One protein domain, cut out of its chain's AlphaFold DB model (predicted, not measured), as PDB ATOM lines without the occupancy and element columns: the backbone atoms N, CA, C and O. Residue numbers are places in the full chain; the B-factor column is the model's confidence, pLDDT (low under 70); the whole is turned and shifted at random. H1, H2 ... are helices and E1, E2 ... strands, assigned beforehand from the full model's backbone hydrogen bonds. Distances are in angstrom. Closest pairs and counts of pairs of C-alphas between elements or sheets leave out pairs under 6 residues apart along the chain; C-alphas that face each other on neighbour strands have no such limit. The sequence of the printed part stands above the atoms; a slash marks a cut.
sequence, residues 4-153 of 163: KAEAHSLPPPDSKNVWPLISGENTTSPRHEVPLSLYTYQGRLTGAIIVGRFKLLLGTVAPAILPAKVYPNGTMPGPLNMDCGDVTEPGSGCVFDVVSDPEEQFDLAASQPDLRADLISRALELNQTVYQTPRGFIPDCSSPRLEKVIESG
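Overview. This is residues 4 to 153 of the 163 residues of the protein "Hypothetical protein" of Dictyocha speculum (UniProt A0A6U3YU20). Little here is regular structure: a small four-stranded sheet has H3 packed across one face and long loops around it, while residues 69 to 74 and the tail 133 to 153, with H4, stick out. The printed part has 150 residues, 58 in named elements, mixed helices and strands: H1 H2 E1 E2 E3 E4 H3 H4. The sheet E1 E2 E3 E4 is a meander, each strand the antiparallel neighbour of the one before. The whole is loose, radius of gyration of the C-alphas 19.8 A, spanning 57 by 47 by 37 A.

Arrangement. Look first at E1, residues 33 to 41, and E2, residues 44 to 51, a hairpin with N 34 and O 50 within hydrogen-bond range at 2.8 A. E3, residues 54 to 58, pairs with E2 through N 49 and O 56, 3.1 A, and with E4, residues 94 to 97, through N 55 and O 96, 2.8 A. H3, residues 113 to 127, is on the sheet at a height of 8.6 A and runs across the strands; its closest C-alphas to E1 are Asn 127 and Leu 38, 6.0 A. H1, residues 4 to 7, H2, residues 19 to 22, and H4, residues 144 to 152, are not on it. H3 and H4 have every O i to N i+4 pair within range.

Along the chain. Find C-alpha 33 at (-32.195, -34.059, 28.079); E1 runs 22.8 A from there. H3 spans 20.9 A, and H4 ends at (-33.941, -4.237, 63.085).

Size, cuts and confidence. The printed part has no cut. Residues 134 to 139 are under 70 in pLDDT.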
ATOM      1  N   LYS A   4     -43.546 -10.780  30.422       83.69
ATOM      2  CA  LYS A   4     -42.622  -9.941  31.198       83.69
ATOM      3  C   LYS A   4     -41.183 -10.398  31.001       83.69
ATOM      4  O   LYS A   4     -40.301  -9.562  30.858       83.69
ATOM      5  N   ALA A   5     -40.951 -11.708  30.978       81.62
ATOM      6  CA  ALA A   5     -39.624 -12.269  30.732       81.62
ATOM      7  C   ALA A   5     -39.110 -11.906  29.329       81.62
ATOM      8  O   ALA A   5     -37.961 -11.493  29.173       81.62
ATOM      9  N   GLU A   6     -39.994 -11.975  28.333       83.88
ATOM     10  CA  GLU A   6     -39.700 -11.596  26.949       83.88
ATOM     11  C   GLU A   6     -39.321 -10.112  26.822       83.88
ATOM     12  O   GLU A   6     -38.324  -9.786  26.179       83.88
ATOM     13  N   ALA A   7     -40.031  -9.216  27.517       87.88
ATOM     14  CA  ALA A   7     -39.709  -7.785  27.549       87.88
ATOM     15  C   ALA A   7     -38.314  -7.471  28.130       87.88
ATOM     16  O   ALA A   7     -37.786  -6.380  27.912       87.88
ATOM     17  N   HIS A   8     -37.714  -8.416  28.857       85.81
ATOM     18  CA  HIS A   8     -36.376  -8.306  29.438       85.81
ATOM     19  C   HIS A   8     -35.334  -9.194  28.742       85.81
ATOM     20  O   HIS A   8     -34.245  -9.382  29.287       85.81
ATOM     21  N   SER A   9     -35.642  -9.733  27.556       86.44
ATOM     22  CA  SER A   9     -34.746 -10.614  26.791       86.44
ATOM     23  C   SER A   9     -34.259 -11.829  27.589       86.44
ATOM     24  O   SER A   9     -33.136 -12.299  27.398       86.44
ATOM     25  N   LEU A  10     -35.085 -12.330  28.512       85.38
ATOM     26  CA  LEU A  10     -34.781 -13.552  29.249       85.38
ATOM     27  C   LEU A  10     -35.042 -14.772  28.356       85.38
ATOM     28  O   LEU A  10     -36.005 -14.759  27.580       85.38
ATOM     29  N   PRO A  11     -34.230 -15.840  28.460       86.50
ATOM     30  CA  PRO A  11     -34.501 -17.064  27.726       86.50
ATOM     31  C   PRO A  11     -35.853 -17.663  28.146       86.50
ATOM     32  O   PRO A  11     -36.299 -17.480  29.287       86.50
ATOM     33  N   PRO A  12     -36.532 -18.377  27.233       87.44
ATOM     34  CA  PRO A  12     -37.778 -19.052  27.557       87.44
ATOM     35  C   PRO A  12     -37.556 -20.136  28.628       87.44
ATOM     36  O   PRO A  12     -36.460 -20.676  28.742       87.44
ATOM     37  N   PRO A  13     -38.593 -20.511  29.400       88.81
ATOM     38  CA  PRO A  13     -38.476 -21.611  30.351       88.81
ATOM     39  C   PRO A  13     -38.200 -22.964  29.675       88.81
ATOM     40  O   PRO A  13     -38.945 -23.384  28.790       88.81
ATOM     41  N   ASP A  14     -37.238 -23.717  30.213       90.06
ATOM     42  CA  ASP A  14     -36.891 -25.075  29.748       90.06
ATOM     43  C   ASP A  14     -37.741 -26.188  30.399       90.06
ATOM     44  O   ASP A  14     -37.520 -27.395  30.223       90.06
ATOM     45  N   SER A  15     -38.735 -25.797  31.197       91.81
ATOM     46  CA  SER A  15     -39.662 -26.724  31.844       91.81
ATOM     47  C   SER A  15     -40.623 -27.342  30.826       91.81
ATOM     48  O   SER A  15     -41.117 -26.677  29.918       91.81
ATOM     49  N   LYS A  16     -40.921 -28.633  30.994       94.62
ATOM     50  CA  LYS A  16     -41.862 -29.385  30.151       94.62
ATOM     51  C   LYS A  16     -43.026 -29.872  31.008       94.62
ATOM     52  O   LYS A  16     -42.818 -30.255  32.158       94.62
ATOM     53  N   ASN A  17     -44.234 -29.885  30.446       94.81
ATOM     54  CA  ASN A  17     -45.384 -30.498  31.102       94.81
ATOM     55  C   ASN A  17     -45.202 -32.020  31.136       94.81
ATOM     56  O   ASN A  17     -45.238 -32.672  30.096       94.81
ATOM     57  N   VAL A  18     -45.027 -32.570  32.331       97.06
ATOM     58  CA  VAL A  18     -44.861 -34.011  32.563       97.06
ATOM     59  C   VAL A  18     -46.121 -34.662  33.136       97.06
ATOM     60  O   VAL A  18     -46.098 -35.849  33.444       97.06
ATOM     61  N   TRP A  19     -47.235 -33.927  33.255       97.38
ATOM     62  CA  TRP A  19     -48.489 -34.484  33.762       97.38
ATOM     63  C   TRP A  19     -48.984 -35.685  32.953       97.38
ATOM     64  O   TRP A  19     -49.275 -36.684  33.595       97.38
ATOM     65  N   PRO A  20     -48.996 -35.676  31.601       97.88
ATOM     66  CA  PRO A  20     -49.436 -36.845  30.840       97.88
ATOM     67  C   PRO A  20     -48.631 -38.112  31.156       97.88
ATOM     68  O   PRO A  20     -49.187 -39.203  31.170       97.88
ATOM     69  N   LEU A  21     -47.332 -37.974  31.456       97.12
ATOM     70  CA  LEU A  21     -46.509 -39.098  31.904       97.12
ATOM     71  C   LEU A  21     -46.925 -39.577  33.302       97.12
ATOM     72  O   LEU A  21     -47.116 -40.767  33.526       97.12
ATOM     73  N   ILE A  22     -47.058 -38.648  34.253       97.25
ATOM     74  CA  ILE A  22     -47.366 -38.956  35.659       97.25
ATOM     75  C   ILE A  22     -48.787 -39.515  35.819       97.25
ATOM     76  O   ILE A  22     -49.010 -40.402  36.637       97.25
ATOM     77  N   SER A  23     -49.747 -39.008  35.044       98.00
ATOM     78  CA  SER A  23     -51.147 -39.438  35.068       98.00
ATOM     79  C   SER A  23     -51.379 -40.792  34.393       98.00
ATOM     80  O   SER A  23     -52.467 -41.349  34.522       98.00
ATOM     81  N   GLY A  24     -50.386 -41.315  33.666       97.69
ATOM     82  CA  GLY A  24     -50.511 -42.527  32.858       97.69
ATOM     83  C   GLY A  24     -51.223 -42.320  31.517       97.69
ATOM     84  O   GLY A  24     -51.471 -43.294  30.813       97.69
ATOM     85  N   GLU A  25     -51.536 -41.077  31.138       98.06
ATOM     86  CA  GLU A  25     -52.057 -40.743  29.803       98.06
ATOM     87  C   GLU A  25     -51.030 -41.060  28.700       98.06
ATOM     88  O   GLU A  25     -51.391 -41.429  27.585       98.06
ATOM     89  N   ASN A  26     -49.740 -40.957  29.023       95.69
ATOM     90  CA  ASN A  26     -48.614 -41.309  28.170       95.69
ATOM     91  C   ASN A  26     -47.566 -42.091  28.981       95.69
ATOM     92  O   ASN A  26     -47.388 -41.860  30.172       95.69
ATOM     93  N   THR A  27     -46.831 -42.994  28.338       96.25
ATOM     94  CA  THR A  27     -45.716 -43.737  28.951       96.25
ATOM     95  C   THR A  27     -44.346 -43.153  28.607       96.25
ATOM     96  O   THR A  27     -43.327 -43.639  29.093       96.25
ATOM     97  N   THR A  28     -44.300 -42.121  27.763       95.44
ATOM     98  CA  THR A  28     -43.061 -41.512  27.271       95.44
ATOM     99  C   THR A  28     -42.877 -40.115  27.848       95.44
ATOM    100  O   THR A  28     -43.761 -39.261  27.760       95.44
ATOM    101  N   SER A  29     -41.699 -39.864  28.419       94.62
ATOM    102  CA  SER A  29     -41.318 -38.530  28.880       94.62
ATOM    103  C   SER A  29     -41.102 -37.582  27.695       94.62
ATOM    104  O   SER A  29     -40.392 -37.951  26.759       94.62
ATOM    105  N   PRO A  30     -41.613 -36.337  27.742       95.69
ATOM    106  CA  PRO A  30     -41.274 -35.308  26.756       95.69
ATOM    107  C   PRO A  30     -39.850 -34.749  26.938       95.69
ATOM    108  O   PRO A  30     -39.431 -33.852  26.207       95.69
ATOM    109  N   ARG A  31     -39.126 -35.202  27.968       95.25
ATOM    110  CA  ARG A  31     -37.779 -34.754  28.316       95.25
ATOM    111  C   ARG A  31     -36.772 -35.821  27.896       95.25
ATOM    112  O   ARG A  31     -36.748 -36.898  28.484       95.25
ATOM    113  N   HIS A  32     -35.935 -35.477  26.919       95.38
ATOM    114  CA  HIS A  32     -34.831 -36.316  26.435       95.38
ATOM    115  C   HIS A  32     -33.462 -35.835  26.927       95.38
ATOM    116  O   HIS A  32     -32.475 -36.551  26.788       95.38
ATOM    117  N   GLU A  33     -33.408 -34.646  27.525       96.31
ATOM    118  CA  GLU A  33     -32.195 -34.059  28.079       96.31
ATOM    119  C   GLU A  33     -32.492 -33.174  29.297       96.31
ATOM    120  O   GLU A  33     -33.601 -32.645  29.472       96.31
ATOM    121  N   VAL A  34     -31.485 -33.033  30.155       96.19
ATOM    122  CA  VAL A  34     -31.522 -32.250  31.388       96.19
ATOM    123  C   VAL A  34     -30.173 -31.555  31.578       96.19
ATOM    124  O   VAL A  34     -29.231 -32.195  32.050       96.19
ATOM    125  N   PRO A  35     -30.035 -30.260  31.251       95.00
ATOM    126  CA  PRO A  35     -28.943 -29.475  31.808       95.00
ATOM    127  C   PRO A  35     -29.157 -29.354  33.321       95.00
ATOM    128  O   PRO A  35     -30.204 -28.883  33.763       95.00
ATOM    129  N   LEU A  36     -28.201 -29.832  34.122       94.31
ATOM    130  CA  LEU A  36     -28.280 -29.766  35.586       94.31
ATOM    131  C   LEU A  36     -27.744 -28.422  36.074       94.31
ATOM    132  O   LEU A  36     -28.438 -27.645  36.724       94.31
ATOM    133  N   SER A  37     -26.498 -28.150  35.711       90.75
ATOM    134  CA  SER A  37     -25.830 -26.873  35.890       90.75
ATOM    135  C   SER A  37     -24.849 -26.713  34.743       90.75
ATOM    136  O   SER A  37     -24.186 -27.666  34.352       90.75
ATOM    137  N   LEU A  38     -24.772 -25.519  34.179       91.44
ATOM    138  CA  LEU A  38     -23.743 -25.144  33.221       91.44
ATOM    139  C   LEU A  38     -23.364 -23.718  33.567       91.44
ATOM    140  O   LEU A  38     -24.233 -22.855  33.669       91.44
ATOM    141  N   TYR A  39     -22.092 -23.485  33.849       88.12
ATOM    142  CA  TYR A  39     -21.598 -22.141  34.078       88.12
ATOM    143  C   TYR A  39     -20.131 -22.050  33.696       88.12
ATOM    144  O   TYR A  39     -19.364 -23.001  33.841       88.12
ATOM    145  N   THR A  40     -19.733 -20.876  33.226       86.56
ATOM    146  CA  THR A  40     -18.331 -20.584  32.959       86.56
ATOM    147  C   THR A  40     -17.715 -19.946  34.196       86.56
ATOM    148  O   THR A  40     -18.115 -18.856  34.605       86.56
ATOM    149  N   TYR A  41     -16.719 -20.599  34.785       81.62
ATOM    150  CA  TYR A  41     -15.946 -20.063  35.900       81.62
ATOM    151  C   TYR A  41     -14.495 -19.878  35.480       81.62
ATOM    152  O   TYR A  41     -13.849 -20.821  35.038       81.62
ATOM    153  N   GLN A  42     -13.990 -18.644  35.585       82.50
ATOM    154  CA  GLN A  42     -12.622 -18.292  35.171       82.50
ATOM    155  C   GLN A  42     -12.284 -18.740  33.732       82.50
ATOM    156  O   GLN A  42     -11.169 -19.161  33.448       82.50
ATOM    157  N   GLY A  43     -13.259 -18.660  32.821       82.25
ATOM    158  CA  GLY A  43     -13.100 -19.068  31.420       82.25
ATOM    159  C   GLY A  43     -13.290 -20.564  31.150       82.25
ATOM    160  O   GLY A  43     -13.286 -20.951  29.989       82.25
ATOM    161  N   ARG A  44     -13.519 -21.383  32.184       87.00
ATOM    162  CA  ARG A  44     -13.703 -22.836  32.073       87.00
ATOM    163  C   ARG A  44     -15.177 -23.197  32.194       87.00
ATOM    164  O   ARG A  44     -15.828 -22.772  33.153       87.00
ATOM    165  N   LEU A  45     -15.709 -23.964  31.245       90.56
ATOM    166  CA  LEU A  45     -17.063 -24.507  31.366       90.56
ATOM    167  C   LEU A  45     -17.065 -25.626  32.410       90.56
ATOM    168  O   LEU A  45     -16.270 -26.558  32.333       90.56
ATOM    169  N   THR A  46     -17.973 -25.538  33.373       92.44
ATOM    170  CA  THR A  46     -18.159 -26.531  34.431       92.44
ATOM    171  C   THR A  46     -19.639 -26.824  34.624       92.44
ATOM    172  O   THR A  46     -20.504 -25.990  34.326       92.44
ATOM    173  N   GLY A  47     -19.929 -28.032  35.102       94.38
ATOM    174  CA  GLY A  47     -21.279 -28.475  35.397       94.38
ATOM    175  C   GLY A  47     -21.578 -29.860  34.848       94.38
ATOM    176  O   GLY A  47     -20.691 -30.707  34.744       94.38
ATOM    177  N   ALA A  48     -22.846 -30.108  34.541       96.69
ATOM    178  CA  ALA A  48     -23.315 -31.410  34.111       96.69
ATOM    179  C   ALA A  48     -24.564 -31.333  33.230       96.69
ATOM    180  O   ALA A  48     -25.460 -30.512  33.451       96.69
ATOM    181  N   ILE A  49     -24.656 -32.265  32.284       97.69
ATOM    182  CA  ILE A  49     -25.862 -32.510  31.490       97.69
ATOM    183  C   ILE A  49     -26.197 -34.001  31.487       97.69
ATOM    184  O   ILE A  49     -25.307 -34.841  31.586       97.69
ATOM    185  N   ILE A  50     -27.477 -34.327  31.333       98.44
ATOM    186  CA  ILE A  50     -27.959 -35.681  31.046       98.44
ATOM    187  C   ILE A  50     -28.620 -35.654  29.671       98.44
ATOM    188  O   ILE A  50     -29.494 -34.821  29.445       98.44
ATOM    189  N   VAL A  51     -28.243 -36.557  28.769       98.25
ATOM    190  CA  VAL A  51     -28.870 -36.734  27.451       98.25
ATOM    191  C   VAL A  51     -29.182 -38.213  27.264       98.25
ATOM    192  O   VAL A  51     -28.297 -39.070  27.267       98.25
ATOM    193  N   GLY A  52     -30.469 -38.535  27.141       96.88
ATOM    194  CA  GLY A  52     -30.944 -39.912  27.171       96.88
ATOM    195  C   GLY A  52     -30.528 -40.608  28.469       96.88
ATOM    196  O   GLY A  52     -30.974 -40.230  29.550       96.88
ATOM    197  N   ARG A  53     -29.677 -41.631  28.347       97.81
ATOM    198  CA  ARG A  53     -29.156 -42.416  29.477       97.81
ATOM    199  C   ARG A  53     -27.759 -42.008  29.936       97.81
ATOM    200  O   ARG A  53     -27.254 -42.592  30.886       97.81
ATOM    201  N   PHE A  54     -27.128 -41.058  29.252       98.69
ATOM    202  CA  PHE A  54     -25.749 -40.681  29.524       98.69
ATOM    203  C   PHE A  54     -25.687 -39.341  30.238       98.69
ATOM    204  O   PHE A  54     -26.419 -38.409  29.902       98.69
ATOM    205  N   LYS A  55     -24.796 -39.248  31.217       98.44
ATOM    206  CA  LYS A  55     -24.480 -38.027  31.945       98.44
ATOM    207  C   LYS A  55     -23.046 -37.624  31.649       98.44
ATOM    208  O   LYS A  55     -22.153 -38.462  31.677       98.44
ATOM    209  N   LEU A  56     -22.852 -36.342  31.376       98.19
ATOM    210  CA  LEU A  56     -21.546 -35.711  31.234       98.19
ATOM    211  C   LEU A  56     -21.288 -34.843  32.465       98.19
ATOM    212  O   LEU A  56     -22.153 -34.049  32.840       98.19
ATOM    213  N   LEU A  57     -20.096 -34.964  33.045       97.38
ATOM    214  CA  LEU A  57     -19.551 -34.057  34.055       97.38
ATOM    215  C   LEU A  57     -18.384 -33.260  33.458       97.38
ATOM    216  O   LEU A  57     -17.557 -33.822  32.742       97.38
ATOM    217  N   LEU A  58     -18.312 -31.964  33.768       96.00
ATOM    218  CA  LEU A  58     -17.277 -31.033  33.311       96.00
ATOM    219  C   LEU A  58     -16.638 -30.300  34.491       96.00
ATOM    220  O   LEU A  58     -17.332 -29.894  35.427       96.00
ATOM    221  N   GLY A  59     -15.328 -30.064  34.404       93.94
ATOM    222  CA  GLY A  59     -14.550 -29.412  35.452       93.94
ATOM    223  C   GLY A  59     -14.399 -30.266  36.712       93.94
ATOM    224  O   GLY A  59     -14.505 -31.490  36.687       93.94
ATOM    225  N   THR A  60     -14.134 -29.607  37.839       92.69
ATOM    226  CA  THR A  60     -13.935 -30.285  39.122       92.69
ATOM    227  C   THR A  60     -15.262 -30.554  39.828       92.69
ATOM    228  O   THR A  60     -16.002 -29.629  40.163       92.69
ATOM    229  N   VAL A  61     -15.523 -31.825  40.124       90.62
ATOM    230  CA  VAL A  61     -16.653 -32.312  40.916       90.62
ATOM    231  C   VAL A  61     -16.192 -32.516  42.357       90.62
ATOM    232  O   VAL A  61     -15.286 -33.306  42.621       90.62
ATOM    233  N   ALA A  62     -16.810 -31.792  43.290       90.12
ATOM    234  CA  ALA A  62     -16.476 -31.829  44.711       90.12
ATOM    235  C   ALA A  62     -17.732 -31.584  45.583       90.12
ATOM    236  O   ALA A  62     -18.382 -30.551  45.407       90.12
ATOM    237  N   PRO A  63     -18.073 -32.470  46.541       88.75
ATOM    238  CA  PRO A  63     -17.392 -33.723  46.843       88.75
ATOM    239  C   PRO A  63     -17.752 -34.843  45.846       88.75
ATOM    240  O   PRO A  63     -18.923 -35.030  45.532       88.75
ATOM    241  N   ALA A  64     -16.765 -35.623  45.400       89.94
ATOM    242  CA  ALA A  64     -16.944 -36.792  44.522       89.94
ATOM    243  C   ALA A  64     -16.990 -38.127  45.299       89.94
ATOM    244  O   ALA A  64     -16.537 -39.167  44.822       89.94
ATOM    245  N   ILE A  65     -17.502 -38.083  46.531       88.94
ATOM    246  CA  ILE A  65     -17.527 -39.233  47.436       88.94
ATOM    247  C   ILE A  65     -18.642 -40.213  47.062       88.94
ATOM    248  O   ILE A  65     -19.758 -39.799  46.754       88.94
ATOM    249  N   LEU A  66     -18.366 -41.511  47.195       87.44
ATOM    250  CA  LEU A  66     -19.364 -42.579  47.092       87.44
ATOM    251  C   LEU A  66     -19.694 -43.101  48.498       87.44
ATOM    252  O   LEU A  66     -19.023 -44.014  48.993       87.44
ATOM    253  N   PRO A  67     -20.662 -42.489  49.211       86.00
ATOM    254  CA  PRO A  67     -20.984 -42.899  50.568       86.00
ATOM    255  C   PRO A  67     -21.614 -44.295  50.578       86.00
ATOM    256  O   PRO A  67     -22.420 -44.649  49.720       86.00
ATOM    257  N   ALA A  68     -21.297 -45.082  51.607       84.19
ATOM    258  CA  ALA A  68     -21.986 -46.345  51.841       84.19
ATOM    259  C   ALA A  68     -23.472 -46.108  52.168       84.19
ATOM    260  O   ALA A  68     -23.838 -45.084  52.746       84.19
ATOM    261  N   LYS A  69     -24.323 -47.112  51.911       86.62
ATOM    262  CA  LYS A  69     -25.767 -47.084  52.228       86.62
ATOM    263  C   LYS A  69     -26.081 -46.661  53.673       86.62
ATOM    264  O   LYS A  69     -27.130 -46.080  53.934       86.62
ATOM    265  N   VAL A  70     -25.188 -46.980  54.610       88.81
ATOM    266  CA  VAL A  70     -25.239 -46.518  56.001       88.81
ATOM    267  C   VAL A  70     -24.063 -45.568  56.219       88.81
ATOM    268  O   VAL A  70     -22.917 -46.012  56.304       88.81
ATOM    269  N   TYR A  71     -24.354 -44.269  56.295       87.56
ATOM    270  CA  TYR A  71     -23.388 -43.181  56.468       87.56
ATOM    271  C   TYR A  71     -23.957 -42.114  57.432       87.56
ATOM    272  O   TYR A  71     -25.165 -41.873  57.396       87.56
ATOM    273  N   PRO A  72     -23.136 -41.450  58.275       89.69
ATOM    274  CA  PRO A  72     -21.709 -41.690  58.493       89.69
ATOM    275  C   PRO A  72     -21.459 -42.986  59.276       89.69
ATOM    276  O   PRO A  72     -22.178 -43.307  60.216       89.69
ATOM    277  N   ASN A  73     -20.415 -43.728  58.901       87.88
ATOM    278  CA  ASN A  73     -20.005 -44.980  59.561       87.88
ATOM    279  C   ASN A  73     -18.538 -44.951  60.038       87.88
ATOM    280  O   ASN A  73     -17.924 -45.995  60.240       87.88
ATOM    281  N   GLY A  74     -17.963 -43.752  60.180       84.44
ATOM    282  CA  GLY A  74     -16.559 -43.558  60.553       84.44
ATOM    283  C   GLY A  74     -15.559 -43.698  59.400       84.44
ATOM    284  O   GLY A  74     -14.367 -43.516  59.627       84.44
ATOM    285  N   THR A  75     -16.012 -43.978  58.173       82.75
ATOM    286  CA  THR A  75     -15.164 -43.947  56.972       82.75
ATOM    287  C   THR A  75     -15.428 -42.699  56.134       82.75
ATOM    288  O   THR A  75     -16.530 -42.151  56.146       82.75
ATOM    289  N   MET A  76     -14.407 -42.252  55.400       79.38
ATOM    290  CA  MET A  76     -14.510 -41.194  54.393       79.38
ATOM    291  C   MET A  76     -14.052 -41.775  53.049       79.38
ATOM    292  O   MET A  76     -12.856 -41.733  52.749       79.38
ATOM    293  N   PRO A  77     -14.960 -42.401  52.279       80.88
ATOM    294  CA  PRO A  77     -14.600 -42.970  50.988       80.88
ATOM    295  C   PRO A  77     -14.158 -41.852  50.038       80.88
ATOM    296  O   PRO A  77     -14.778 -40.791  49.984       80.88
ATOM    297  N   GLY A  78     -13.052 -42.077  49.331       78.75
ATOM    298  CA  GLY A  78     -12.571 -41.177  48.285       78.75
ATOM    299  C   GLY A  78     -13.197 -41.482  46.916       78.75
ATOM    300  O   GLY A  78     -13.918 -42.470  46.789       78.75
ATOM    301  N   PRO A  79     -12.865 -40.683  45.888       83.50
ATOM    302  CA  PRO A  79     -12.088 -39.450  45.980       83.50
ATOM    303  C   PRO A  79     -12.933 -38.282  46.521       83.50
ATOM    304  O   PRO A  79     -14.132 -38.205  46.303       83.50
ATOM    305  N   LEU A  80     -12.313 -37.333  47.230       85.12
ATOM    306  CA  LEU A  80     -13.021 -36.110  47.639       85.12
ATOM    307  C   LEU A  80     -13.312 -35.197  46.449       85.12
ATOM    308  O   LEU A  80     -14.319 -34.505  46.454       85.12
ATOM    309  N   ASN A  81     -12.445 -35.212  45.439       90.88
ATOM    310  CA  ASN A  81     -12.578 -34.418  44.228       90.88
ATOM    311  C   ASN A  81     -12.312 -35.313  43.018       90.88
ATOM    312  O   ASN A  81     -11.368 -36.102  43.038       90.88
ATOM    313  N   MET A  82     -13.100 -35.148  41.965       91.75
ATOM    314  CA  MET A  82     -12.874 -35.747  40.652       91.75
ATOM    315  C   MET A  82     -12.716 -34.608  39.650       91.75
ATOM    316  O   MET A  82     -13.541 -33.699  39.635       91.75
ATOM    317  N   ASP A  83     -11.651 -34.617  38.852       92.44
ATOM    318  CA  ASP A  83     -11.455 -33.615  37.803       92.44
ATOM    319  C   ASP A  83     -11.815 -34.209  36.445       92.44
ATOM    320  O   ASP A  83     -11.132 -35.106  35.954       92.44
ATOM    321  N   CYS A  84     -12.893 -33.702  35.858       94.75
ATOM    322  CA  CYS A  84     -13.343 -34.055  34.520       94.75
ATOM    323  C   CYS A  84     -12.796 -33.095  33.453       94.75
ATOM    324  O   CYS A  84     -13.229 -33.146  32.308       94.75
ATOM    325  N   GLY A  85     -11.848 -32.220  33.796       92.69
ATOM    326  CA  GLY A  85     -11.104 -31.407  32.837       92.69
ATOM    327  C   GLY A  85     -11.899 -30.265  32.201       92.69
ATOM    328  O   GLY A  85     -13.078 -30.036  32.483       92.69
ATOM    329  N   ASP A  86     -11.208 -29.512  31.343       88.25
ATOM    330  CA  ASP A  86     -11.782 -28.416  30.559       88.25
ATOM    331  C   ASP A  86     -12.212 -28.897  29.171       88.25
ATOM    332  O   ASP A  86     -11.431 -29.563  28.509       88.25
ATOM    333  N   VAL A  87     -13.386 -28.498  28.672       90.44
ATOM    334  CA  VAL A  87     -13.869 -28.862  27.318       90.44
ATOM    335  C   VAL A  87     -12.896 -28.544  26.171       90.44
ATOM    336  O   VAL A  87     -13.042 -29.084  25.077       90.44
ATOM    337  N   THR A  88     -11.917 -27.665  26.391       86.69
ATOM    338  CA  THR A  88     -10.849 -27.339  25.432       86.69
ATOM    339  C   THR A  88      -9.677 -28.329  25.437       86.69
ATOM    340  O   THR A  88      -8.876 -28.338  24.501       86.69
ATOM    341  N   GLU A  89      -9.572 -29.181  26.457       87.31
ATOM    342  CA  GLU A  89      -8.477 -30.130  26.651       87.31
ATOM    343  C   GLU A  89      -8.822 -31.527  26.104       87.31
ATOM    344  O   GLU A  89      -9.938 -32.027  26.299       87.31
ATOM    345  N   PRO A  90      -7.861 -32.219  25.460       82.06
ATOM    346  CA  PRO A  90      -8.016 -33.625  25.114       82.06
ATOM    347  C   PRO A  90      -8.238 -34.476  26.368       82.06
ATOM    348  O   PRO A  90      -7.469 -34.394  27.321       82.06
ATOM    349  N   GLY A  91      -9.252 -35.342  26.345       82.69
ATOM    350  CA  GLY A  91      -9.556 -36.218  27.483       82.69
ATOM    351  C   GLY A  91     -10.496 -35.613  28.526       82.69
ATOM    352  O   GLY A  91     -10.796 -36.292  29.499       82.69
ATOM    353  N   SER A  92     -10.980 -34.388  28.316       91.69
ATOM    354  CA  SER A  92     -12.011 -33.777  29.156       91.69
ATOM    355  C   SER A  92     -13.383 -34.427  29.001       91.69
ATOM    356  O   SER A  92     -13.685 -35.055  27.986       91.69
ATOM    357  N   GLY A  93     -14.222 -34.225  30.013       96.12
ATOM    358  CA  GLY A  93     -15.541 -34.809  30.172       96.12
ATOM    359  C   GLY A  93     -15.480 -36.208  30.772       96.12
ATOM    360  O   GLY A  93     -14.962 -37.111  30.127       96.12
ATOM    361  N   CYS A  94     -16.076 -36.401  31.952       97.38
ATOM    362  CA  CYS A  94     -16.390 -37.742  32.454       97.38
ATOM    363  C   CYS A  94     -17.789 -38.131  31.969       97.38
ATOM    364  O   CYS A  94     -18.722 -37.333  32.102       97.38
ATOM    365  N   VAL A  95     -17.950 -39.333  31.420       98.25
ATOM    366  CA  VAL A  95     -19.214 -39.813  30.847       98.25
ATOM    367  C   VAL A  95     -19.684 -41.056  31.587       98.25
ATOM    368  O   VAL A  95     -18.988 -42.063  31.603       98.25
ATOM    369  N   PHE A  96     -20.901 -41.024  32.114       98.44
ATOM    370  CA  PHE A  96     -21.499 -42.152  32.827       98.44
ATOM    371  C   PHE A  96     -22.807 -42.571  32.171       98.44
ATOM    372  O   PHE A  96     -23.602 -41.732  31.749       98.44
ATOM    373  N   ASP A  97     -23.056 -43.874  32.103       98.56
ATOM    374  CA  ASP A  97     -24.368 -44.408  31.749       98.56
ATOM    375  C   ASP A  97     -25.206 -44.552  33.019       98.56
ATOM    376  O   ASP A  97     -25.164 -45.582  33.682       98.56
ATOM    377  N   VAL A  98     -25.995 -43.535  33.357       98.00
ATOM    378  CA  VAL A  98     -26.722 -43.470  34.639       98.00
ATOM    379  C   VAL A  98     -27.854 -44.495  34.771       98.00
ATOM    380  O   VAL A  98     -28.491 -44.582  35.819       98.00
ATOM    381  N   VAL A  99     -28.139 -45.267  33.716       97.56
ATOM    382  CA  VAL A  99     -29.126 -46.355  33.759       97.56
ATOM    383  C   VAL A  99     -28.466 -47.679  34.131       97.56
ATOM    384  O   VAL A  99     -29.011 -48.410  34.955       97.56
ATOM    385  N   SER A 100     -27.315 -48.011  33.537       98.25
ATOM    386  CA  SER A 100     -26.585 -49.244  33.885       98.25
ATOM    387  C   SER A 100     -25.590 -49.064  35.028       98.25
ATOM    388  O   SER A 100     -25.277 -50.034  35.708       98.25
ATOM    389  N   ASP A 101     -25.110 -47.842  35.229       97.69
ATOM    390  CA  ASP A 101     -24.185 -47.420  36.276       97.69
ATOM    391  C   ASP A 101     -24.784 -46.221  37.039       97.69
ATOM    392  O   ASP A 101     -24.341 -45.079  36.895       97.69
ATOM    393  N   PRO A 102     -25.846 -46.451  37.836       96.12
ATOM    394  CA  PRO A 102     -26.508 -45.386  38.588       96.12
ATOM    395  C   PRO A 102     -25.627 -44.784  39.694       96.12
ATOM    396  O   PRO A 102     -25.977 -43.740  40.241       96.12
ATOM    397  N   GLU A 103     -24.522 -45.445  40.045       93.12
ATOM    398  CA  GLU A 103     -23.554 -44.985  41.047       93.12
ATOM    399  C   GLU A 103     -22.367 -44.233  40.425       93.12
ATOM    400  O   GLU A 103     -21.516 -43.750  41.167       93.12
ATOM    401  N   GLU A 104     -22.327 -44.100  39.093       94.88
ATOM    402  CA  GLU A 104     -21.304 -43.343  38.359       94.88
ATOM    403  C   GLU A 104     -19.873 -43.812  38.686       94.88
ATOM    404  O   GLU A 104     -18.953 -43.016  38.879       94.88
ATOM    405  N   GLN A 105     -19.686 -45.130  38.786       92.69
ATOM    406  CA  GLN A 105     -18.402 -45.742  39.125       92.69
ATOM    407  C   GLN A 105     -17.482 -45.921  37.911       92.69
ATOM    408  O   GLN A 105     -16.262 -46.014  38.076       92.69
ATOM    409  N   PHE A 106     -18.042 -45.994  36.701       95.69
ATOM    410  CA  PHE A 106     -17.320 -46.357  35.485       95.69
ATOM    411  C   PHE A 106     -17.414 -45.257  34.428       95.69
ATOM    412  O   PHE A 106     -18.372 -45.180  33.660       95.69
ATOM    413  N   ASP A 107     -16.365 -44.438  34.355       96.69
ATOM    414  CA  ASP A 107     -16.229 -43.428  33.309       96.69
ATOM    415  C   ASP A 107     -15.999 -44.076  31.931       96.69
ATOM    416  O   ASP A 107     -15.067 -44.854  31.709       96.69
ATOM    417  N   LEU A 108     -16.864 -43.727  30.986       98.00
ATOM    418  CA  LEU A 108     -16.888 -44.214  29.615       98.00
ATOM    419  C   LEU A 108     -16.109 -43.313  28.655       98.00
ATOM    420  O   LEU A 108     -15.871 -43.731  27.521       98.00
ATOM    421  N   ALA A 109     -15.682 -42.121  29.078       96.62
ATOM    422  CA  ALA A 109     -15.114 -41.079  28.223       96.62
ATOM    423  C   ALA A 109     -13.947 -41.550  27.341       96.62
ATOM    424  O   ALA A 109     -13.870 -41.192  26.164       96.62
ATOM    425  N   ALA A 110     -13.044 -42.368  27.888       95.75
ATOM    426  CA  ALA A 110     -11.907 -42.914  27.143       95.75
ATOM    427  C   ALA A 110     -12.314 -44.030  26.166       95.75
ATOM    428  O   ALA A 110     -11.723 -44.169  25.097       95.75
ATOM    429  N   SER A 111     -13.324 -44.825  26.531       97.31
ATOM    430  CA  SER A 111     -13.806 -45.959  25.734       97.31
ATOM    431  C   SER A 111     -14.820 -45.566  24.652       97.31
ATOM    432  O   SER A 111     -14.980 -46.295  23.676       97.31
ATOM    433  N   GLN A 112     -15.489 -44.420  24.812       97.25
ATOM    434  CA  GLN A 112     -16.518 -43.900  23.909       97.25
ATOM    435  C   GLN A 112     -16.240 -42.426  23.552       97.25
ATOM    436  O   GLN A 112     -16.990 -41.532  23.955       97.25
ATOM    437  N   PRO A 113     -15.154 -42.144  22.807       96.31
ATOM    438  CA  PRO A 113     -14.722 -40.776  22.518       96.31
ATOM    439  C   PRO A 113     -15.726 -39.980  21.673       96.31
ATOM    440  O   PRO A 113     -15.851 -38.775  21.883       96.31
ATOM    441  N   ASP A 114     -16.457 -40.640  20.770       97.38
ATOM    442  CA  ASP A 114     -17.468 -39.992  19.924       97.38
ATOM    443  C   ASP A 114     -18.683 -39.556  20.756       97.38
ATOM    444  O   ASP A 114     -19.064 -38.390  20.727       97.38
ATOM    445  N   LEU A 115     -19.214 -40.450  21.605       97.69
ATOM    446  CA  LEU A 115     -20.296 -40.124  22.545       97.69
ATOM    447  C   LEU A 115     -19.912 -38.949  23.452       97.69
ATOM    448  O   LEU A 115     -20.706 -38.038  23.681       97.69
ATOM    449  N   ARG A 116     -18.683 -38.960  23.972       97.38
ATOM    450  CA  ARG A 116     -18.157 -37.859  24.780       97.38
ATOM    451  C   ARG A 116     -18.145 -36.547  23.997       97.38
ATOM    452  O   ARG A 116     -18.581 -35.530  24.531       97.38
ATOM    453  N   ALA A 117     -17.663 -36.560  22.755       96.75
ATOM    454  CA  ALA A 117     -17.630 -35.376  21.902       96.75
ATOM    455  C   ALA A 117     -19.041 -34.827  21.626       96.75
ATOM    456  O   ALA A 117     -19.249 -33.619  21.746       96.75
ATOM    457  N   ASP A 118     -20.014 -35.702  21.358       97.69
ATOM    458  CA  ASP A 118     -21.414 -35.322  21.143       97.69
ATOM    459  C   ASP A 118     -22.020 -34.658  22.389       97.69
ATOM    460  O   ASP A 118     -22.656 -33.604  22.302       97.69
ATOM    461  N   LEU A 119     -21.780 -35.227  23.576       97.88
ATOM    462  CA  LEU A 119     -22.255 -34.649  24.836       97.88
ATOM    463  C   LEU A 119     -21.593 -33.295  25.131       97.88
ATOM    464  O   LEU A 119     -22.276 -32.368  25.566       97.88
ATOM    465  N   ILE A 120     -20.287 -33.150  24.878       97.00
ATOM    466  CA  ILE A 120     -19.583 -31.867  25.046       97.00
ATOM    467  C   ILE A 120     -20.148 -30.821  24.084       97.00
ATOM    468  O   ILE A 120     -20.426 -29.694  24.496       97.00
ATOM    469  N   SER A 121     -20.364 -31.191  22.819       96.31
ATOM    470  CA  SER A 121     -20.978 -30.312  21.825       96.31
ATOM    471  C   SER A 121     -22.356 -29.843  22.294       96.31
ATOM    472  O   SER A 121     -22.619 -28.639  22.327       96.31
ATOM    473  N   ARG A 122     -23.190 -30.763  22.798       96.81
ATOM    474  CA  ARG A 122     -24.509 -30.416  23.333       96.81
ATOM    475  C   ARG A 122     -24.436 -29.511  24.566       96.81
ATOM    476  O   ARG A 122     -25.238 -28.588  24.694       96.81
ATOM    477  N   ALA A 123     -23.473 -29.736  25.460       95.81
ATOM    478  CA  ALA A 123     -23.256 -28.878  26.624       95.81
ATOM    479  C   ALA A 123     -22.884 -27.445  26.208       95.81
ATOM    480  O   ALA A 123     -23.415 -26.487  26.769       95.81
ATOM    481  N   LEU A 124     -22.017 -27.292  25.202       94.44
ATOM    482  CA  LEU A 124     -21.634 -25.990  24.655       94.44
ATOM    483  C   LEU A 124     -22.822 -25.254  24.023       94.44
ATOM    484  O   LEU A 124     -22.949 -24.046  24.214       94.44
ATOM    485  N   GLU A 125     -23.697 -25.963  23.307       94.69
ATOM    486  CA  GLU A 125     -24.928 -25.395  22.745       94.69
ATOM    487  C   GLU A 125     -25.874 -24.896  23.842       94.69
ATOM    488  O   GLU A 125     -26.303 -23.743  23.812       94.69
ATOM    489  N   LEU A 126     -26.164 -25.736  24.841       93.62
ATOM    490  CA  LEU A 126     -27.053 -25.385  25.955       93.62
ATOM    491  C   LEU A 126     -26.506 -24.221  26.790       93.62
ATOM    492  O   LEU A 126     -27.274 -23.388  27.273       93.62
ATOM    493  N   ASN A 127     -25.181 -24.120  26.926       92.25
ATOM    494  CA  ASN A 127     -24.540 -23.041  27.672       92.25
ATOM    495  C   ASN A 127     -24.801 -21.646  27.069       92.25
ATOM    496  O   ASN A 127     -24.711 -20.650  27.781       92.25
ATOM    497  N   GLN A 128     -25.162 -21.548  25.782       90.06
ATOM    498  CA  GLN A 128     -25.429 -20.261  25.120       90.06
ATOM    499  C   GLN A 128     -26.673 -19.548  25.660       90.06
ATOM    500  O   GLN A 128     -26.763 -18.325  25.575       90.06
ATOM    501  N   THR A 129     -27.630 -20.296  26.211       89.31
ATOM    502  CA  THR A 129     -28.892 -19.757  26.741       89.31
ATOM    503  C   THR A 129     -28.983 -19.858  28.257       89.31
ATOM    504  O   THR A 129     -30.046 -19.604  28.824       89.31
ATOM    505  N   VAL A 130     -27.888 -20.212  28.938       89.00
ATOM    506  CA  VAL A 130     -27.844 -20.184  30.400       89.00
ATOM    507  C   VAL A 130     -28.014 -18.748  30.864       89.00
ATOM    508  O   VAL A 130     -27.216 -17.863  30.556       89.00
ATOM    509  N   TYR A 131     -29.044 -18.531  31.672       86.00
ATOM    510  CA  TYR A 131     -29.252 -17.274  32.361       86.00
ATOM    511  C   TYR A 131     -28.948 -17.443  33.845       86.00
ATOM    512  O   TYR A 131     -29.634 -18.172  34.560       86.00
ATOM    513  N   GLN A 132     -27.931 -16.728  34.314       79.00
ATOM    514  CA  GLN A 132     -27.656 -16.540  35.732       79.00
ATOM    515  C   GLN A 132     -27.854 -15.063  36.055       79.00
ATOM    516  O   GLN A 132     -27.318 -14.192  35.367       79.00
ATOM    517  N   THR A 133     -28.622 -14.764  37.105       73.19
ATOM    518  CA  THR A 133     -28.782 -13.370  37.536       73.19
ATOM    519  C   THR A 133     -27.408 -12.785  37.875       73.19
ATOM    520  O   THR A 133     -26.599 -13.494  38.479       73.19
ATOM    521  N   PRO A 134     -27.127 -11.514  37.543       64.56
ATOM    522  CA  PRO A 134     -25.881 -10.853  37.909       64.56
ATOM    523  C   PRO A 134     -25.857 -10.608  39.424       64.56
ATOM    524  O   PRO A 134     -26.082  -9.503  39.906       64.56
ATOM    525  N   ARG A 135     -25.639 -11.660  40.211       56.69
ATOM    526  CA  ARG A 135     -25.337 -11.558  41.635       56.69
ATOM    527  C   ARG A 135     -23.859 -11.840  41.799       56.69
ATOM    528  O   ARG A 135     -23.411 -12.973  41.647       56.69
ATOM    529  N   GLY A 136     -23.110 -10.786  42.105       55.72
ATOM    530  CA  GLY A 136     -21.772 -10.941  42.646       55.72
ATOM    531  C   GLY A 136     -21.851 -11.727  43.954       55.72
ATOM    532  O   GLY A 136     -22.744 -11.507  44.768       55.72
ATOM    533  N   PHE A 137     -20.902 -12.636  44.158       56.72
ATOM    534  CA  PHE A 137     -20.717 -13.353  45.425       56.72
ATOM    535  C   PHE A 137     -20.322 -12.431  46.587       56.72
ATOM    536  O   PHE A 137     -20.247 -12.884  47.724       56.72
ATOM    537  N   ILE A 138     -20.055 -11.152  46.308       63.12
ATOM    538  CA  ILE A 138     -19.733 -10.145  47.309       63.12
ATOM    539  C   ILE A 138     -21.059  -9.551  47.783       63.12
ATOM    540  O   ILE A 138     -21.727  -8.875  46.994       63.12
ATOM    541  N   PRO A 139     -21.468  -9.800  49.040       64.25
ATOM    542  CA  PRO A 139     -22.586  -9.086  49.623       64.25
ATOM    543  C   PRO A 139     -22.284  -7.596  49.518       64.25
ATOM    544  O   PRO A 139     -21.255  -7.132  50.009       64.25
ATOM    545  N   ASP A 140     -23.165  -6.851  48.862       72.44
ATOM    546  CA  ASP A 140     -23.123  -5.403  48.953       72.44
ATOM    547  C   ASP A 140     -23.503  -5.031  50.390       72.44
ATOM    548  O   ASP A 140     -24.683  -4.989  50.763       72.44
ATOM    549  N   CYS A 141     -22.477  -4.824  51.216       73.00
ATOM    550  CA  CYS A 141     -22.653  -4.451  52.611       73.00
ATOM    551  C   CYS A 141     -23.254  -3.050  52.780       73.00
ATOM    552  O   CYS A 141     -23.690  -2.716  53.876       73.00
ATOM    553  N   SER A 142     -23.305  -2.257  51.704       77.31
ATOM    554  CA  SER A 142     -24.023  -0.983  51.640       77.31
ATOM    555  C   SER A 142     -25.433  -1.116  51.064       77.31
ATOM    556  O   SER A 142     -26.120  -0.116  50.865       77.31
ATOM    557  N   SER A 143     -25.903  -2.339  50.793       81.75
ATOM    558  CA  SER A 143     -27.259  -2.512  50.293       81.75
ATOM    559  C   SER A 143     -28.275  -2.085  51.364       81.75
ATOM    560  O   SER A 143     -28.178  -2.532  52.512       81.75
ATOM    561  N   PRO A 144     -29.331  -1.331  50.996       79.50
ATOM    562  CA  PRO A 144     -30.411  -0.955  51.918       79.50
ATOM    563  C   PRO A 144     -31.064  -2.164  52.600       79.50
ATOM    564  O   PRO A 144     -31.631  -2.078  53.690       79.50
ATOM    565  N   ARG A 145     -30.968  -3.333  51.951       78.81
ATOM    566  CA  ARG A 145     -31.374  -4.613  52.520       78.81
ATOM    567  C   ARG A 145     -30.554  -4.978  53.747       78.81
ATOM    568  O   ARG A 145     -31.154  -5.364  54.743       78.81
ATOM    569  N   LEU A 146     -29.225  -4.899  53.676       81.38
ATOM    570  CA  LEU A 146     -28.372  -5.233  54.812       81.38
ATOM    571  C   LEU A 146     -28.510  -4.197  55.931       81.38
ATOM    572  O   LEU A 146     -28.604  -4.590  57.091       81.38
ATOM    573  N   GLU A 147     -28.618  -2.909  55.594       82.38
ATOM    574  CA  GLU A 147     -28.855  -1.839  56.574       82.38
ATOM    575  C   GLU A 147     -30.106  -2.114  57.415       82.38
ATOM    576  O   GLU A 147     -30.045  -2.093  58.642       82.38
ATOM    577  N   LYS A 148     -31.222  -2.499  56.781       80.75
ATOM    578  CA  LYS A 148     -32.457  -2.847  57.501       80.75
ATOM    579  C   LYS A 148     -32.300  -4.047  58.433       80.75
ATOM    580  O   LYS A 148     -32.920  -4.063  59.496       80.75
ATOM    581  N   VAL A 149     -31.479  -5.035  58.072       84.75
ATOM    582  CA  VAL A 149     -31.178  -6.169  58.965       84.75
ATOM    583  C   VAL A 149     -30.360  -5.716  60.162       84.75
ATOM    584  O   VAL A 149     -30.659  -6.119  61.283       84.75
ATOM    585  N   ILE A 150     -29.360  -4.866  59.936       83.25
ATOM    586  CA  ILE A 150     -28.522  -4.311  61.002       83.25
ATOM    587  C   ILE A 150     -29.369  -3.468  61.967       83.25
ATOM    588  O   ILE A 150     -29.236  -3.619  63.177       83.25
ATOM    589  N   GLU A 151     -30.267  -2.625  61.448       84.25
ATOM    590  CA  GLU A 151     -31.138  -1.751  62.248       84.25
ATOM    591  C   GLU A 151     -32.176  -2.521  63.075       84.25
ATOM    592  O   GLU A 151     -32.452  -2.165  64.219       84.25
ATOM    593  N   SER A 152     -32.793  -3.545  62.484       84.69
ATOM    594  CA  SER A 152     -33.941  -4.237  63.085       84.69
ATOM    595  C   SER A 152     -33.572  -5.519  63.832       84.69
ATOM    596  O   SER A 152     -34.350  -5.997  64.656       84.69
ATOM    597  N   GLY A 153     -32.395  -6.089  63.557       89.25
ATOM    598  CA  GLY A 153     -31.956  -7.378  64.088       89.25
ATOM    599  C   GLY A 153     -32.578  -8.594  63.390       89.25
ATOM    600  O   GLY A 153     -32.336  -9.723  63.815       89.25
TER     601      GLY A 153